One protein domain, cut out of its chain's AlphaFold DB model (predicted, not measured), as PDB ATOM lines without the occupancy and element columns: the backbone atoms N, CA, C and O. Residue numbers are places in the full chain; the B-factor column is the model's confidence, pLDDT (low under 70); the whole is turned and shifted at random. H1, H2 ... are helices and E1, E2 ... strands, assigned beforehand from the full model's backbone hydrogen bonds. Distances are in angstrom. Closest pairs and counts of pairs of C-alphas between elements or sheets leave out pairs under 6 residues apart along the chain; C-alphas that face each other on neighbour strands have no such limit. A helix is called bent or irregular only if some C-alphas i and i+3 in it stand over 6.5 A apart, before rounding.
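Overview. This is residues 395 to 518 of the 542 residues of an uncharacterized protein of Desulfovibrio sp (UniProt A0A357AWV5). A long ribbon of two strands, E1 and E4, joins two lobes: H1, H6 and H7 at one end, and H2 to H5 with the hairpin E2 and E3 at the other. The printed part has 124 residues with seven named helices and four named strands, in the order H1 E1 H2 H3 E2 E3 H4 H5 E4 H6 H7; its class is mixed. The antiparallel sheet, in the order E2 E3 E1 E4, is strongly twisted and curled like part of a barrel. The whole is loose, with a radius of gyration of the C-alphas of 19.7 A and spans of 58 by 25 by 21 A.

Arrangement. Pairing is staggered: E1, residues 408 to 419, pairs with E4, residues 485 to 495, over 408 to 417, and with E3, residues 446 to 452, over 417 to 419. E1 and E4 are antiparallel at 154 degrees; N 409 and O 493, 2.9 A apart, are within hydrogen-bond range. So are N 418 and O 450, 2.8 A, between E1 and E3, and N 451 and O 441, 2.8 A, between E3 and E2, residues 440 to 443. H1, residues 395 to 407, is on the sheet at a height of 7.0 A, over E1 and along it at 27 degrees on the local plane. With residues 400 to 404 it only just touches H7, residues 506 to 516, in 3 pairs of C-alphas within 8 A, the closest those of Leu 400 and Arg 516, 6.1 A. H6, residues 496 to 500, and H7 touch only at the corner, only just, with 3 such pairs; the C-alphas of Ser 500 and Met 506 are closest, at 6.1 A. H5, residues 471 to 483, touches H2, residues 420 to 429, closest at the C-alphas of Leu 473 and Lys 429, 5.7 A, at a shallow tilt of 15 degrees, opposite ways. H5 forms a helical hairpin with H4, residues 457 to 466; the C-alphas of Leu 464 and Ser 474 are closest, at 6.4 A. H3, residues 433 to 439, only grazes the sheet. E1, H2 H3, E2 and E3, H4 H5, E4 are split strand-helix-strand units, each with two helices between its strands along the chain and another strand between them in the sheet, E3 in the first and E1 in the second, and both crossovers are right-handed. Every O i to N i+4 pair is within hydrogen-bond range in H3 to H7, against 4 of 9 in H1 and 2 of 6 in H2, where O i to N i+3 pairs number 7 of 10 and 6 of 7.

Along the chain. H1 begins at C-alpha 395 (7.919, 20.926, -29.601) and is irregular, with C-alphas 403 and 406 9.3 A apart. E1 is 33.7 A long and E4 30.6 A; H5 is 18.3 A. H7 ends at C-alpha 516 (15.945, 12.632, -37.986).

Size, cuts and confidence. The C-alphas farthest apart are those of Thr 472 and Thr 504, 59.0 A. The printed part has no cut, its links are tight, and no printed residue is under 70 in pLDDT.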
ATOM      1  N   HIS A 395       6.881  19.968 -29.224       90.75
ATOM      2  CA  HIS A 395       7.919  20.926 -29.601       90.75
ATOM      3  C   HIS A 395       9.166  20.204 -30.109       90.75
ATOM      4  O   HIS A 395       9.594  20.468 -31.227       90.75
ATOM      5  N   LEU A 396       9.667  19.215 -29.361       92.25
ATOM      6  CA  LEU A 396      10.797  18.386 -29.783       92.25
ATOM      7  C   LEU A 396      10.550  17.765 -31.166       92.25
ATOM      8  O   LEU A 396      11.395  17.859 -32.054       92.25
ATOM      9  N   LEU A 397       9.371  17.181 -31.399       93.31
ATOM     10  CA  LEU A 397       9.033  16.600 -32.703       93.31
ATOM     11  C   LEU A 397       8.934  17.652 -33.820       93.31
ATOM     12  O   LEU A 397       9.271  17.357 -34.968       93.31
ATOM     13  N   ARG A 398       8.470  18.870 -33.512       92.25
ATOM     14  CA  ARG A 398       8.429  19.990 -34.467       92.25
ATOM     15  C   ARG A 398       9.826  20.480 -34.819       92.25
ATOM     16  O   ARG A 398      10.062  20.733 -35.993       92.25
ATOM     17  N   ASP A 399      10.742  20.543 -33.860       91.75
ATOM     18  CA  ASP A 399      12.137  20.920 -34.109       91.75
ATOM     19  C   ASP A 399      12.817  19.921 -35.053       91.75
ATOM     20  O   ASP A 399      13.489  20.315 -36.008       91.75
ATOM     21  N   LEU A 400      12.565  18.622 -34.857       92.38
ATOM     22  CA  LEU A 400      13.040  17.572 -35.763       92.38
ATOM     23  C   LEU A 400      12.424  17.685 -37.169       92.38
ATOM     24  O   LEU A 400      13.097  17.403 -38.165       92.38
ATOM     25  N   ALA A 401      11.161  18.116 -37.257       91.62
ATOM     26  CA  ALA A 401      10.432  18.296 -38.511       91.62
ATOM     27  C   ALA A 401      10.748  19.614 -39.242       91.62
ATOM     28  O   ALA A 401      10.557  19.686 -40.457       91.62
ATOM     29  N   ALA A 402      11.224  20.647 -38.537       90.94
ATOM     30  CA  ALA A 402      11.367  22.011 -39.053       90.94
ATOM     31  C   ALA A 402      12.128  22.108 -40.393       90.94
ATOM     32  O   ALA A 402      11.673  22.843 -41.275       90.94
ATOM     33  N   PRO A 403      13.210  21.336 -40.632       91.00
ATOM     34  CA  PRO A 403      13.948  21.387 -41.899       91.00
ATOM     35  C   PRO A 403      13.165  20.889 -43.121       91.00
ATOM     36  O   PRO A 403      13.550  21.180 -44.252       91.00
ATOM     37  N   GLU A 404      12.070  20.151 -42.924       89.38
ATOM     38  CA  GLU A 404      11.204  19.689 -44.014       89.38
ATOM     39  C   GLU A 404      10.047  20.658 -44.321       89.38
ATOM     40  O   GLU A 404       9.338  20.480 -45.317       89.38
ATOM     41  N   GLY A 405       9.867  21.702 -43.504       87.75
ATOM     42  CA  GLY A 405       8.818  22.705 -43.671       87.75
ATOM     43  C   GLY A 405       7.418  22.086 -43.750       87.75
ATOM     44  O   GLY A 405       7.086  21.163 -43.013       87.75
ATOM     45  N   GLY A 406       6.594  22.565 -44.687       87.81
ATOM     46  CA  GLY A 406       5.199  22.125 -44.842       87.81
ATOM     47  C   GLY A 406       4.998  20.660 -45.250       87.81
ATOM     48  O   GLY A 406       3.860  20.205 -45.281       87.81
ATOM     49  N   LYS A 407       6.066  19.907 -45.552       91.12
ATOM     50  CA  LYS A 407       5.981  18.472 -45.884       91.12
ATOM     51  C   LYS A 407       5.605  17.619 -44.675       91.12
ATOM     52  O   LYS A 407       5.104  16.506 -44.847       91.12
ATOM     53  N   LEU A 408       5.891  18.123 -43.473       92.75
ATOM     54  CA  LEU A 408       5.633  17.446 -42.215       92.75
ATOM     55  C   LEU A 408       4.660  18.250 -41.360       92.75
ATOM     56  O   LEU A 408       4.791  19.460 -41.197       92.75
ATOM     57  N   LEU A 409       3.709  17.543 -40.758       93.00
ATOM     58  CA  LEU A 409       2.777  18.101 -39.789       93.00
ATOM     59  C   LEU A 409       2.874  17.318 -38.483       93.00
ATOM     60  O   LEU A 409       2.668  16.107 -38.466       93.00
ATOM     61  N   VAL A 410       3.132  18.018 -37.381       92.88
ATOM     62  CA  VAL A 410       3.153  17.428 -36.036       92.88
ATOM     63  C   VAL A 410       1.894  17.833 -35.280       92.88
ATOM     64  O   VAL A 410       1.612  19.025 -35.113       92.88
ATOM     65  N   ARG A 411       1.143  16.844 -34.793       91.75
ATOM     66  CA  ARG A 411      -0.102  17.048 -34.041       91.75
ATOM     67  C   ARG A 411      -0.270  16.029 -32.919       91.75
ATOM     68  O   ARG A 411       0.268  14.931 -32.990       91.75
ATOM     69  N   SER A 412      -1.069  16.391 -31.921       90.88
ATOM     70  CA  SER A 412      -1.554  15.469 -30.891       90.88
ATOM     71  C   SER A 412      -2.896  14.875 -31.318       90.88
ATOM     72  O   SER A 412      -3.782  15.590 -31.796       90.88
ATOM     73  N   LEU A 413      -3.040  13.560 -31.182       89.44
ATOM     74  CA  LEU A 413      -4.298  12.839 -31.311       89.44
ATOM     75  C   LEU A 413      -4.759  12.416 -29.920       89.44
ATOM     76  O   LEU A 413      -4.028  11.757 -29.186       89.44
ATOM     77  N   ARG A 414      -5.998  12.769 -29.581       89.81
ATOM     78  CA  ARG A 414      -6.630  12.394 -28.317       89.81
ATOM     79  C   ARG A 414      -7.745  11.401 -28.596       89.81
ATOM     80  O   ARG A 414      -8.683  11.706 -29.331       89.81
ATOM     81  N   LEU A 415      -7.626  10.220 -28.013       89.38
ATOM     82  CA  LEU A 415      -8.609   9.148 -28.090       89.38
ATOM     83  C   LEU A 415      -9.089   8.827 -26.678       89.38
ATOM     84  O   LEU A 415      -8.335   8.957 -25.719       89.38
ATOM     85  N   ARG A 416     -10.344   8.409 -26.524       91.44
ATOM     86  CA  ARG A 416     -10.842   7.957 -25.221       91.44
ATOM     87  C   ARG A 416     -10.519   6.485 -25.027       91.44
ATOM     88  O   ARG A 416     -10.710   5.690 -25.947       91.44
ATOM     89  N   ARG A 417     -10.065   6.125 -23.830       92.12
ATOM     90  CA  ARG A 417      -9.780   4.747 -23.425       92.12
ATOM     91  C   ARG A 417     -10.556   4.370 -22.172       92.12
ATOM     92  O   ARG A 417     -10.750   5.195 -21.284       92.12
ATOM     93  N   THR A 418     -10.973   3.117 -22.099       93.75
ATOM     94  CA  THR A 418     -11.711   2.552 -20.970       93.75
ATOM     95  C   THR A 418     -11.126   1.189 -20.587       93.75
ATOM     96  O   THR A 418     -10.635   0.486 -21.478       93.75
ATOM     97  N   PRO A 419     -11.156   0.800 -19.301       93.75
ATOM     98  CA  PRO A 419     -10.742  -0.531 -18.878       93.75
ATOM     99  C   PRO A 419     -11.543  -1.628 -19.575       93.75
ATOM    100  O   PRO A 419     -12.769  -1.540 -19.712       93.75
ATOM    101  N   GLN A 420     -10.860  -2.697 -19.977       93.44
ATOM    102  CA  GLN A 420     -11.493  -3.853 -20.600       93.44
ATOM    103  C   GLN A 420     -12.566  -4.463 -19.691       93.44
ATOM    104  O   GLN A 420     -13.651  -4.780 -20.179       93.44
ATOM    105  N   GLN A 421     -12.304  -4.544 -18.382       92.50
ATOM    106  CA  GLN A 421     -13.248  -5.057 -17.387       92.50
ATOM    107  C   GLN A 421     -14.588  -4.302 -17.412       92.50
ATOM    108  O   GLN A 421     -15.645  -4.923 -17.487       92.50
ATOM    109  N   GLY A 422     -14.554  -2.965 -17.453       90.81
ATOM    110  CA  GLY A 422     -15.774  -2.152 -17.509       90.81
ATOM    111  C   GLY A 422     -16.602  -2.400 -18.776       90.81
ATOM    112  O   GLY A 422     -17.827  -2.338 -18.746       90.81
ATOM    113  N   VAL A 423     -15.953  -2.740 -19.895       92.75
ATOM    114  CA  VAL A 423     -16.642  -3.130 -21.140       92.75
ATOM    115  C   VAL A 423     -17.170  -4.564 -21.070       92.75
ATOM    116  O   VAL A 423     -18.201  -4.869 -21.669       92.75
ATOM    117  N   GLU A 424     -16.495  -5.456 -20.352       93.25
ATOM    118  CA  GLU A 424     -16.940  -6.838 -20.160       93.25
ATOM    119  C   GLU A 424     -18.220  -6.926 -19.323       93.25
ATOM    120  O   GLU A 424     -19.124  -7.691 -19.663       93.25
ATOM    121  N   GLU A 425     -18.378  -6.061 -18.322       93.44
ATOM    122  CA  GLU A 425     -19.614  -5.946 -17.534       93.44
ATOM    123  C   GLU A 425     -20.840  -5.584 -18.391       93.44
ATOM    124  O   GLU A 425     -21.971  -5.964 -18.075       93.44
ATOM    125  N   LEU A 426     -20.642  -4.906 -19.528       93.50
ATOM    126  CA  LEU A 426     -21.730  -4.561 -20.443       93.50
ATOM    127  C   LEU A 426     -22.318  -5.774 -21.178       93.50
ATOM    128  O   LEU A 426     -23.438  -5.679 -21.684       93.50
ATOM    129  N   PHE A 427     -21.626  -6.920 -21.235       93.12
ATOM    130  CA  PHE A 427     -22.200  -8.139 -21.824       93.12
ATOM    131  C   PHE A 427     -23.428  -8.613 -21.043       93.12
ATOM    132  O   PHE A 427     -24.404  -9.045 -21.657       93.12
ATOM    133  N   ALA A 428     -23.445  -8.424 -19.719       91.56
ATOM    134  CA  ALA A 428     -24.620  -8.695 -18.889       91.56
ATOM    135  C   ALA A 428     -25.807  -7.760 -19.203       91.56
ATOM    136  O   ALA A 428     -26.949  -8.082 -18.887       91.56
ATOM    137  N   LYS A 429     -25.551  -6.619 -19.857       90.44
ATOM    138  CA  LYS A 429     -26.553  -5.626 -20.277       90.44
ATOM    139  C   LYS A 429     -26.908  -5.722 -21.768       90.44
ATOM    140  O   LYS A 429     -27.509  -4.800 -22.303       90.44
ATOM    141  N   GLY A 430     -26.531  -6.808 -22.451       89.50
ATOM    142  CA  GLY A 430     -26.871  -7.036 -23.863       89.50
ATOM    143  C   GLY A 430     -25.813  -6.580 -24.876       89.50
ATOM    144  O   GLY A 430     -26.087  -6.520 -26.082       89.50
ATOM    145  N   LEU A 431     -24.584  -6.268 -24.439       93.69
ATOM    146  CA  LEU A 431     -23.476  -6.046 -25.370       93.69
ATOM    147  C   LEU A 431     -23.109  -7.355 -26.084       93.69
ATOM    148  O   LEU A 431     -22.915  -8.394 -25.462       93.69
ATOM    149  N   THR A 432     -22.955  -7.296 -27.407       93.38
ATOM    150  CA  THR A 432     -22.477  -8.425 -28.218       93.38
ATOM    151  C   THR A 432     -21.051  -8.179 -28.702       93.38
ATOM    152  O   THR A 432     -20.603  -7.035 -28.802       93.38
ATOM    153  N   LYS A 433     -20.334  -9.241 -29.092       92.50
ATOM    154  CA  LYS A 433     -18.974  -9.122 -29.657       92.50
ATOM    155  C   LYS A 433     -18.928  -8.211 -30.894       92.50
ATOM    156  O   LYS A 433     -17.974  -7.457 -31.060       92.50
ATOM    157  N   ILE A 434     -19.975  -8.239 -31.725       91.69
ATOM    158  CA  ILE A 434     -20.093  -7.394 -32.924       91.69
ATOM    159  C   ILE A 434     -20.245  -5.922 -32.526       91.69
ATOM    160  O   ILE A 434     -19.513  -5.071 -33.030       91.69
ATOM    161  N   ARG A 435     -21.156  -5.628 -31.587       92.94
ATOM    162  CA  ARG A 435     -21.362  -4.275 -31.052       92.94
ATOM    163  C   ARG A 435     -20.080  -3.749 -30.391       92.94
ATOM    164  O   ARG A 435     -19.655  -2.640 -30.706       92.94
ATOM    165  N   LYS A 436     -19.393  -4.580 -29.591       94.12
ATOM    166  CA  LYS A 436     -18.080  -4.261 -29.001       94.12
ATOM    167  C   LYS A 436     -17.072  -3.858 -30.079       94.12
ATOM    168  O   LYS A 436     -16.470  -2.797 -29.985       94.12
ATOM    169  N   ALA A 437     -16.930  -4.659 -31.134       93.31
ATOM    170  CA  ALA A 437     -15.974  -4.395 -32.207       93.31
ATOM    171  C   ALA A 437     -16.292  -3.138 -33.038       93.31
ATOM    172  O   ALA A 437     -15.408  -2.635 -33.722       93.31
ATOM    173  N   LYS A 438     -17.527  -2.620 -33.019       93.44
ATOM    174  CA  LYS A 438     -17.903  -1.376 -33.717       93.44
ATOM    175  C   LYS A 438     -17.647  -0.114 -32.893       93.44
ATOM    176  O   LYS A 438     -17.507   0.960 -33.476       93.44
ATOM    177  N   ILE A 439     -17.570  -0.245 -31.573       93.88
ATOM    178  CA  ILE A 439     -17.370   0.880 -30.654       93.88
ATOM    179  C   ILE A 439     -15.916   0.932 -30.169       93.88
ATOM    180  O   ILE A 439     -15.349   2.016 -30.073       93.88
ATOM    181  N   TRP A 440     -15.276  -0.218 -29.947       95.81
ATOM    182  CA  TRP A 440     -13.923  -0.297 -29.396       95.81
ATOM    183  C   TRP A 440     -12.912  -0.989 -30.316       95.81
ATOM    184  O   TRP A 440     -13.245  -1.777 -31.211       95.81
ATOM    185  N   THR A 441     -11.643  -0.697 -30.058       93.81
ATOM    186  CA  THR A 441     -10.460  -1.434 -30.516       93.81
ATOM    187  C   THR A 441      -9.553  -1.721 -29.331       93.81
ATOM    188  O   THR A 441      -9.531  -0.946 -28.378       93.81
ATOM    189  N   GLN A 442      -8.794  -2.812 -29.400       91.88
ATOM    190  CA  GLN A 442      -7.757  -3.085 -28.410       91.88
ATOM    191  C   GLN A 442      -6.721  -1.959 -28.413       91.88
ATOM    192  O   GLN A 442      -6.319  -1.521 -29.494       91.88
ATOM    193  N   ASP A 443      -6.299  -1.491 -27.237       87.62
ATOM    194  CA  ASP A 443      -5.143  -0.603 -27.158       87.62
ATOM    195  C   ASP A 443      -3.861  -1.433 -27.363       87.62
ATOM    196  O   ASP A 443      -3.573  -2.306 -26.543       87.62
ATOM    197  N   PRO A 444      -3.082  -1.210 -28.439       79.12
ATOM    198  CA  PRO A 444      -1.852  -1.967 -28.670       79.12
ATOM    199  C   PRO A 444      -0.788  -1.716 -27.594       79.12
ATOM    200  O   PRO A 444       0.065  -2.570 -27.389       79.12
ATOM    201  N   ALA A 445      -0.837  -0.567 -26.909       77.31
ATOM    202  CA  ALA A 445       0.115  -0.223 -25.855       77.31
ATOM    203  C   ALA A 445      -0.297  -0.769 -24.476       77.31
ATOM    204  O   ALA A 445       0.543  -0.879 -23.587       77.31
ATOM    205  N   ARG A 446      -1.583  -1.098 -24.282       82.62
ATOM    206  CA  ARG A 446      -2.138  -1.555 -23.000       82.62
ATOM    207  C   ARG A 446      -3.167  -2.673 -23.200       82.62
ATOM    208  O   ARG A 446      -4.324  -2.394 -23.525       82.62
ATOM    209  N   PRO A 447      -2.782  -3.944 -22.998       86.38
ATOM    210  CA  PRO A 447      -3.668  -5.089 -23.207       86.38
ATOM    211  C   PRO A 447      -4.929  -5.099 -22.330       86.38
ATOM    212  O   PRO A 447      -5.919  -5.721 -22.693       86.38
ATOM    213  N   ASP A 448      -4.918  -4.401 -21.201       90.06
ATOM    214  CA  ASP A 448      -6.035  -4.267 -20.263       90.06
ATOM    215  C   ASP A 448      -7.019  -3.137 -20.629       90.06
ATOM    216  O   ASP A 448      -8.039  -2.958 -19.959       90.06
ATOM    217  N   MET A 449      -6.746  -2.375 -21.695       92.69
ATOM    218  CA  MET A 449      -7.513  -1.188 -22.076       92.69
ATOM    219  C   MET A 449      -8.077  -1.281 -23.496       92.69
ATOM    220  O   MET A 449      -7.481  -1.833 -24.423       92.69
ATOM    221  N   LEU A 450      -9.239  -0.662 -23.684       93.19
ATOM    222  CA  LEU A 450      -9.916  -0.534 -24.969       93.19
ATOM    223  C   LEU A 450     -10.051   0.938 -25.353       93.19
ATOM    224  O   LEU A 450     -10.460   1.772 -24.549       93.19
ATOM    225  N   VAL A 451      -9.758   1.255 -26.610       93.25
ATOM    226  CA  VAL A 451      -9.889   2.604 -27.174       93.25
ATOM    227  C   VAL A 451     -11.222   2.709 -27.903       93.25
ATOM    228  O   VAL A 451     -11.575   1.828 -28.688       93.25
ATOM    229  N   PHE A 452     -11.963   3.788 -27.667       94.50
ATOM    230  CA  PHE A 452     -13.131   4.112 -28.474       94.50
ATOM    231  C   PHE A 452     -12.723   4.480 -29.905       94.50
ATOM    232  O   PHE A 452     -11.789   5.250 -30.128       94.50
ATOM    233  N   ARG A 453     -13.467   3.964 -30.885       92.94
ATOM    234  CA  ARG A 453     -13.280   4.293 -32.306       92.94
ATOM    235  C   ARG A 453     -13.790   5.690 -32.647       92.94
ATOM    236  O   ARG A 453     -13.276   6.328 -33.562       92.94
ATOM    237  N   GLN A 454     -14.821   6.137 -31.939       92.88
ATOM    238  CA  GLN A 454     -15.450   7.437 -32.119       92.88
ATOM    239  C   GLN A 454     -14.623   8.527 -31.438       92.88
ATOM    240  O   GLN A 454     -14.050   8.315 -30.370       92.88
ATOM    241  N   ARG A 455     -14.574   9.710 -32.052       87.75
ATOM    242  CA  ARG A 455     -13.814  10.863 -31.547       87.75
ATOM    243  C   ARG A 455     -14.671  11.812 -30.724       87.75
ATOM    244  O   ARG A 455     -14.154  12.517 -29.861       87.75
ATOM    245  N   THR A 456     -15.977  11.825 -30.967       90.06
ATOM    246  CA  THR A 456     -16.916  12.725 -30.293       90.06
ATOM    247  C   THR A 456     -18.094  11.967 -29.688       90.06
ATOM    248  O   THR A 456     -18.498  10.917 -30.184       90.06
ATOM    249  N   GLY A 457     -18.702  12.536 -28.640       90.31
ATOM    250  CA  GLY A 457     -19.920  11.969 -28.045       90.31
ATOM    251  C   GLY A 457     -21.084  11.903 -29.043       90.31
ATOM    252  O   GLY A 457     -21.906  10.999 -28.971       90.31
ATOM    253  N   ARG A 458     -21.111  12.806 -30.036       91.75
ATOM    254  CA  ARG A 458     -22.088  12.782 -31.136       91.75
ATOM    255  C   ARG A 458     -21.875  11.595 -32.072       91.75
ATOM    256  O   ARG A 458     -22.841  10.922 -32.413       91.75
ATOM    257  N   GLU A 459     -20.631  11.319 -32.462       92.94
ATOM    258  CA  GLU A 459     -20.296  10.125 -33.251       92.94
ATOM    259  C   GLU A 459     -20.623   8.840 -32.491       92.94
ATOM    260  O   GLU A 459     -21.136   7.887 -33.084       92.94
ATOM    261  N   LEU A 460     -20.357   8.817 -31.179       94.06
ATOM    262  CA  LEU A 460     -20.736   7.701 -30.323       94.06
ATOM    263  C   LEU A 460     -22.251   7.523 -30.330       94.06
ATOM    264  O   LEU A 460     -22.711   6.464 -30.740       94.06
ATOM    265  N   ALA A 461     -23.022   8.557 -29.988       91.94
ATOM    266  CA  ALA A 461     -24.482   8.503 -29.977       91.94
ATOM    267  C   ALA A 461     -25.057   8.033 -31.325       91.94
ATOM    268  O   ALA A 461     -25.888   7.131 -31.355       91.94
ATOM    269  N   ALA A 462     -24.553   8.559 -32.447       93.56
ATOM    270  CA  ALA A 462     -24.955   8.118 -33.782       93.56
ATOM    271  C   ALA A 462     -24.650   6.629 -34.027       93.56
ATOM    272  O   ALA A 462     -25.461   5.914 -34.616       93.56
ATOM    273  N   THR A 463     -23.501   6.145 -33.543       93.94
ATOM    274  CA  THR A 463     -23.136   4.723 -33.615       93.94
ATOM    275  C   THR A 463     -24.071   3.864 -32.759       93.94
ATOM    276  O   THR A 463     -24.496   2.809 -33.223       93.94
ATOM    277  N   LEU A 464     -24.429   4.300 -31.545       93.88
ATOM    278  CA  LEU A 464     -25.352   3.566 -30.665       93.88
ATOM    279  C   LEU A 464     -26.742   3.435 -31.304       93.88
ATOM    280  O   LEU A 464     -27.299   2.336 -31.336       93.88
ATOM    281  N   THR A 465     -27.251   4.518 -31.902       92.94
ATOM    282  CA  THR A 465     -28.517   4.514 -32.650       92.94
ATOM    283  C   THR A 465     -28.463   3.565 -33.846       92.94
ATOM    284  O   THR A 465     -29.383   2.777 -34.056       92.94
ATOM    285  N   LEU A 466     -27.368   3.585 -34.615       93.06
ATOM    286  CA  LEU A 466     -27.183   2.701 -35.771       93.06
ATOM    287  C   LEU A 466     -27.107   1.219 -35.373       93.06
ATOM    288  O   LEU A 466     -27.565   0.354 -36.115       93.06
ATOM    289  N   LEU A 467     -26.554   0.920 -34.197       92.06
ATOM    290  CA  LEU A 467     -26.495  -0.434 -33.638       92.06
ATOM    291  C   LEU A 467     -27.815  -0.892 -32.994       92.06
ATOM    292  O   LEU A 467     -27.864  -2.023 -32.493       92.06
ATOM    293  N   GLN A 468     -28.849  -0.037 -33.008       91.19
ATOM    294  CA  GLN A 468     -30.158  -0.268 -32.389       91.19
ATOM    295  C   GLN A 468     -30.005  -0.789 -30.957       91.19
ATOM    296  O   GLN A 468     -30.546  -1.835 -30.593       91.19
ATOM    297  N   MET A 469     -29.156  -0.117 -30.177       91.25
ATOM    298  CA  MET A 469     -28.920  -0.495 -28.790       91.25
ATOM    299  C   MET A 469     -30.121  -0.154 -27.918       91.25
ATOM    300  O   MET A 469     -30.754   0.889 -28.073       91.25
ATOM    301  N   GLU A 470     -30.389  -1.030 -26.960       92.62
ATOM    302  CA  GLU A 470     -31.358  -0.802 -25.905       92.62
ATOM    303  C   GLU A 470     -30.951   0.439 -25.089       92.62
ATOM    304  O   GLU A 470     -29.761   0.744 -24.943       92.62
ATOM    305  N   GLU A 471     -31.923   1.172 -24.545       91.69
ATOM    306  CA  GLU A 471     -31.666   2.422 -23.815       91.69
ATOM    307  C   GLU A 471     -30.747   2.200 -22.604       91.69
ATOM    308  O   GLU A 471     -29.782   2.935 -22.396       91.69
ATOM    309  N   THR A 472     -30.976   1.116 -21.859       92.94
ATOM    310  CA  THR A 472     -30.172   0.734 -20.689       92.94
ATOM    311  C   THR A 472     -28.709   0.459 -21.041       92.94
ATOM    312  O   THR A 472     -27.807   0.867 -20.305       92.94
ATOM    313  N   LEU A 473     -28.457  -0.197 -22.177       93.19
ATOM    314  CA  LEU A 473     -27.109  -0.446 -22.681       93.19
ATOM    315  C   LEU A 473     -26.470   0.848 -23.191       93.19
ATOM    316  O   LEU A 473     -25.319   1.128 -22.869       93.19
ATOM    317  N   SER A 474     -27.226   1.661 -23.930       92.62
ATOM    318  CA  SER A 474     -26.755   2.938 -24.477       92.62
ATOM    319  C   SER A 474     -26.301   3.897 -23.376       92.62
ATOM    320  O   SER A 474     -25.202   4.442 -23.457       92.62
ATOM    321  N   LEU A 475     -27.093   4.041 -22.308       93.62
ATOM    322  CA  LEU A 475     -26.738   4.858 -21.145       93.62
ATOM    323  C   LEU A 475     -25.477   4.341 -20.445       93.62
ATOM    324  O   LEU A 475     -24.618   5.133 -20.067       93.62
ATOM    325  N   ALA A 476     -25.314   3.021 -20.321       93.25
ATOM    326  CA  ALA A 476     -24.115   2.439 -19.723       93.25
ATOM    327  C   ALA A 476     -22.852   2.681 -20.575       93.25
ATOM    328  O   ALA A 476     -21.784   2.952 -20.031       93.25
ATOM    329  N   VAL A 477     -22.967   2.640 -21.909       94.19
ATOM    330  CA  VAL A 477     -21.856   2.977 -22.815       94.19
ATOM    331  C   VAL A 477     -21.504   4.464 -22.739       94.19
ATOM    332  O   VAL A 477     -20.323   4.807 -22.719       94.19
ATOM    333  N   LEU A 478     -22.506   5.346 -22.669       93.19
ATOM    334  CA  LEU A 478     -22.287   6.784 -22.502       93.19
ATOM    335  C   LEU A 478     -21.624   7.103 -21.156       93.19
ATOM    336  O   LEU A 478     -20.681   7.887 -21.128       93.19
ATOM    337  N   ALA A 479     -22.020   6.428 -20.075       93.19
ATOM    338  CA  ALA A 479     -21.366   6.564 -18.775       93.19
ATOM    339  C   ALA A 479     -19.882   6.153 -18.831       93.19
ATOM    340  O   ALA A 479     -19.019   6.876 -18.331       93.19
ATOM    341  N   LEU A 480     -19.555   5.042 -19.511       93.44
ATOM    342  CA  LEU A 480     -18.156   4.661 -19.748       93.44
ATOM    343  C   LEU A 480     -17.406   5.691 -20.597       93.44
ATOM    344  O   LEU A 480     -16.221   5.906 -20.372       93.44
ATOM    345  N   TRP A 481     -18.060   6.309 -21.581       93.56
ATOM    346  CA  TRP A 481     -17.450   7.352 -22.402       93.56
ATOM    347  C   TRP A 481     -17.127   8.603 -21.586       93.56
ATOM    348  O   TRP A 481     -16.039   9.154 -21.741       93.56
ATOM    349  N   GLU A 482     -18.038   9.047 -20.722       91.75
ATOM    350  CA  GLU A 482     -17.832  10.218 -19.864       91.75
ATOM    351  C   GLU A 482     -16.705   9.993 -18.855       91.75
ATOM    352  O   GLU A 482     -15.842  10.861 -18.718       91.75
ATOM    353  N   ALA A 483     -16.649   8.804 -18.247       90.75
ATOM    354  CA  ALA A 483     -15.595   8.404 -17.315       90.75
ATOM    355  C   ALA A 483     -14.269   8.002 -17.996       90.75
ATOM    356  O   ALA A 483     -13.267   7.786 -17.313       90.75
ATOM    357  N   ALA A 484     -14.241   7.869 -19.326       89.12
ATOM    358  CA  ALA A 484     -13.067   7.393 -20.050       89.12
ATOM    359  C   ALA A 484     -11.876   8.351 -19.915       89.12
ATOM    360  O   ALA A 484     -11.978   9.548 -20.201       89.12
ATOM    361  N   GLY A 485     -10.715   7.787 -19.582       86.50
ATOM    362  CA  GLY A 485      -9.444   8.501 -19.629       86.50
ATOM    363  C   GLY A 485      -9.028   8.826 -21.065       86.50
ATOM    364  O   GLY A 485      -9.527   8.251 -22.036       86.50
ATOM    365  N   LEU A 486      -8.068   9.738 -21.214       87.62
ATOM    366  CA  LEU A 486      -7.499  10.082 -22.515       87.62
ATOM    367  C   LEU A 486      -6.253   9.236 -22.804       87.62
ATOM    368  O   LEU A 486      -5.347   9.136 -21.980       87.62
ATOM    369  N   LYS A 487      -6.208   8.659 -24.002       90.38
ATOM    370  CA  LYS A 487      -4.996   8.206 -24.676       90.38
ATOM    371  C   LYS A 487      -4.520   9.340 -25.577       90.38
ATOM    372  O   LYS A 487      -5.276   9.808 -26.430       90.38
ATOM    373  N   ILE A 488      -3.280   9.769 -25.387       91.06
ATOM    374  CA  ILE A 488      -2.656  10.822 -26.189       91.06
ATOM    375  C   ILE A 488      -1.574  10.182 -27.057       91.06
ATOM    376  O   ILE A 488      -0.734   9.433 -26.560       91.06
ATOM    377  N   GLU A 489      -1.602  10.469 -28.354       91.69
ATOM    378  CA  GLU A 489      -0.567  10.070 -29.306       91.69
ATOM    379  C   GLU A 489      -0.003  11.313 -29.989       91.69
ATOM    380  O   GLU A 489      -0.744  12.091 -30.595       91.69
ATOM    381  N   ALA A 490       1.312  11.495 -29.932       93.19
ATOM    382  CA  ALA A 490       1.976  12.497 -30.748       93.19
ATOM    383  C   ALA A 490       2.259  11.898 -32.124       93.19
ATOM    384  O   ALA A 490       2.845  10.820 -32.243       93.19
ATOM    385  N   VAL A 491       1.828  12.594 -33.170       93.19
ATOM    386  CA  VAL A 491       1.890  12.101 -34.541       93.19
ATOM    387  C   VAL A 491       2.654  13.077 -35.413       93.19
ATOM    388  O   VAL A 491       2.232  14.222 -35.580       93.19
ATOM    389  N   ALA A 492       3.739  12.592 -36.014       94.56
ATOM    390  CA  ALA A 492       4.400  13.247 -37.131       94.56
ATOM    391  C   ALA A 492       3.876  12.637 -38.437       94.56
ATOM    392  O   ALA A 492       4.038  11.446 -38.710       94.56
ATOM    393  N   GLN A 493       3.194  13.459 -39.223       94.25
ATOM    394  CA  GLN A 493       2.611  13.103 -40.508       94.25
ATOM    395  C   GLN A 493       3.514  13.626 -41.623       94.25
ATOM    396  O   GLN A 493       3.739  14.828 -41.717       94.25
ATOM    397  N   VAL A 494       3.990  12.730 -42.480       93.88
ATOM    398  CA  VAL A 494       4.805  13.028 -43.660       93.88
ATOM    399  C   VAL A 494       3.924  12.913 -44.899       93.88
ATOM    400  O   VAL A 494       3.331  11.860 -45.150       93.88
ATOM    401  N   ASP A 495       3.855  13.978 -45.690       93.81
ATOM    402  CA  ASP A 495       3.188  13.969 -46.990       93.81
ATOM    403  C   ASP A 495       4.129  13.407 -48.067       93.81
ATOM    404  O   ASP A 495       5.104  14.042 -48.479       93.81
ATOM    405  N   LEU A 496       3.849  12.185 -48.523       92.31
ATOM    406  CA  LEU A 496       4.686  11.490 -49.498       92.31
ATOM    407  C   LEU A 496       4.627  12.150 -50.878       92.31
ATOM    408  O   LEU A 496       5.612  12.099 -51.615       92.31
ATOM    409  N   GLU A 497       3.511  12.791 -51.223       91.75
ATOM    410  CA  GLU A 497       3.355  13.482 -52.497       91.75
ATOM    411  C   GLU A 497       4.246  14.725 -52.532       91.75
ATOM    412  O   GLU A 497       5.048  14.887 -53.456       91.75
ATOM    413  N   MET A 498       4.196  15.559 -51.493       90.00
ATOM    414  CA  MET A 498       5.061  16.735 -51.394       90.00
ATOM    415  C   MET A 498       6.545  16.369 -51.331       90.00
ATOM    416  O   MET A 498       7.367  17.042 -51.957       90.00
ATOM    417  N   VAL A 499       6.907  15.295 -50.623       89.38
ATOM    418  CA  VAL A 499       8.298  14.824 -50.600       89.38
ATOM    419  C   VAL A 499       8.723  14.368 -51.999       89.38
ATOM    420  O   VAL A 499       9.772  14.813 -52.469       89.38
ATOM    421  N   SER A 500       7.893  13.586 -52.702       88.31
ATOM    422  CA  SER A 500       8.192  13.075 -54.051       88.31
ATOM    423  C   SER A 500       8.424  14.177 -55.092       88.31
ATOM    424  O   SER A 500       9.275  14.027 -55.962       88.31
ATOM    425  N   ARG A 501       7.757  15.333 -54.962       89.62
ATOM    426  CA  ARG A 501       7.966  16.500 -55.840       89.62
ATOM    427  C   ARG A 501       9.332  17.170 -55.662       89.62
ATOM    428  O   ARG A 501       9.739  17.955 -56.509       89.62
ATOM    429  N   THR A 502      10.025  16.890 -54.559       86.12
ATOM    430  CA  THR A 502      11.289  17.550 -54.186       86.12
ATOM    431  C   THR A 502      12.507  16.634 -54.240       86.12
ATOM    432  O   THR A 502      13.602  17.064 -53.887       86.12
ATOM    433  N   THR A 503      12.346  15.377 -54.665       86.75
ATOM    434  CA  THR A 503      13.446  14.409 -54.733       86.75
ATOM    435  C   THR A 503      13.302  13.458 -55.914       86.75
ATOM    436  O   THR A 503      12.203  13.061 -56.282       86.75
ATOM    437  N   THR A 504      14.432  13.040 -56.477       84.38
ATOM    438  CA  THR A 504      14.507  11.970 -57.481       84.38
ATOM    439  C   THR A 504      14.676  10.588 -56.845       84.38
ATOM    440  O   THR A 504      14.402   9.578 -57.489       84.38
ATOM    441  N   ASN A 505      15.085  10.521 -55.570       89.31
ATOM    442  CA  ASN A 505      15.282   9.275 -54.832       89.31
ATOM    443  C   ASN A 505      14.471   9.276 -53.531       89.31
ATOM    444  O   ASN A 505      14.948   9.649 -52.455       89.31
ATOM    445  N   MET A 506      13.226   8.810 -53.643       87.25
ATOM    446  CA  MET A 506      12.276   8.793 -52.531       87.25
ATOM    447  C   MET A 506      12.754   7.942 -51.350       87.25
ATOM    448  O   MET A 506      12.510   8.292 -50.201       87.25
ATOM    449  N   ARG A 507      13.455   6.833 -51.610       86.94
ATOM    450  CA  ARG A 507      13.910   5.915 -50.559       86.94
ATOM    451  C   ARG A 507      14.978   6.556 -49.678       86.94
ATOM    452  O   ARG A 507      14.873   6.473 -48.460       86.94
ATOM    453  N   VAL A 508      15.972   7.202 -50.293       88.50
ATOM    454  CA  VAL A 508      17.026   7.918 -49.557       88.50
ATOM    455  C   VAL A 508      16.417   9.082 -48.788       88.50
ATOM    456  O   VAL A 508      16.661   9.214 -47.595       88.50
ATOM    457  N   ARG A 509      15.534   9.861 -49.426       89.75
ATOM    458  CA  ARG A 509      14.918  11.007 -48.755       89.75
ATOM    459  C   ARG A 509      14.031  10.603 -47.577       89.75
ATOM    460  O   ARG A 509      14.069  11.250 -46.538       89.75
ATOM    461  N   LEU A 510      13.254   9.528 -47.709       89.31
ATOM    462  CA  LEU A 510      12.480   8.993 -46.589       89.31
ATOM    463  C   LEU A 510      13.382   8.464 -45.475       89.31
ATOM    464  O   LEU A 510      13.065   8.685 -44.315       89.31
ATOM    465  N   ALA A 511      14.499   7.810 -45.803       89.00
ATOM    466  CA  ALA A 511      15.462   7.364 -44.800       89.00
ATOM    467  C   ALA A 511      16.105   8.545 -44.052       89.00
ATOM    468  O   ALA A 511      16.275   8.456 -42.844       89.00
ATOM    469  N   GLU A 512      16.395   9.663 -44.725       90.00
ATOM    470  CA  GLU A 512      16.866  10.896 -44.076       90.00
ATOM    471  C   GLU A 512      15.813  11.485 -43.129       90.00
ATOM    472  O   GLU A 512      16.128  11.824 -41.990       90.00
ATOM    473  N   ILE A 513      14.557  11.592 -43.585       90.94
ATOM    474  CA  ILE A 513      13.452  12.116 -42.768       90.94
ATOM    475  C   ILE A 513      13.244  11.226 -41.543       90.94
ATOM    476  O   ILE A 513      13.216  11.725 -40.424       90.94
ATOM    477  N   LEU A 514      13.135   9.912 -41.740       91.50
ATOM    478  CA  LEU A 514      12.973   8.938 -40.660       91.50
ATOM    479  C   LEU A 514      14.184   8.928 -39.719       91.50
ATOM    480  O   LEU A 514      14.004   8.905 -38.505       91.50
ATOM    481  N   GLY A 515      15.397   9.059 -40.259       89.62
ATOM    482  CA  GLY A 515      16.635   9.131 -39.487       89.62
ATOM    483  C   GLY A 515      16.683  10.328 -38.536       89.62
ATOM    484  O   GLY A 515      17.164  10.185 -37.415       89.62
ATOM    485  N   ARG A 516      16.105  11.483 -38.909       90.94
ATOM    486  CA  ARG A 516      15.945  12.632 -37.986       90.94
ATOM    487  C   ARG A 516      15.070  12.294 -36.786       90.94
ATOM    488  O   ARG A 516      15.302  12.813 -35.703       90.94
ATOM    489  N   PHE A 517      14.087  11.421 -36.980       91.12
ATOM    490  CA  PHE A 517      13.252  10.905 -35.905       91.12
ATOM    491  C   PHE A 517      13.883   9.719 -35.170       91.12
ATOM    492  O   PHE A 517      13.186   9.122 -34.362       91.12
ATOM    493  N   GLY A 518      15.148   9.365 -35.426       86.00
ATOM    494  CA  GLY A 518      15.816   8.208 -34.816       86.00
ATOM    495  C   GLY A 518      15.458   6.862 -35.456       86.00
ATOM    496  O   GLY A 518      16.002   5.828 -35.069       86.00
TER     497      GLY A 518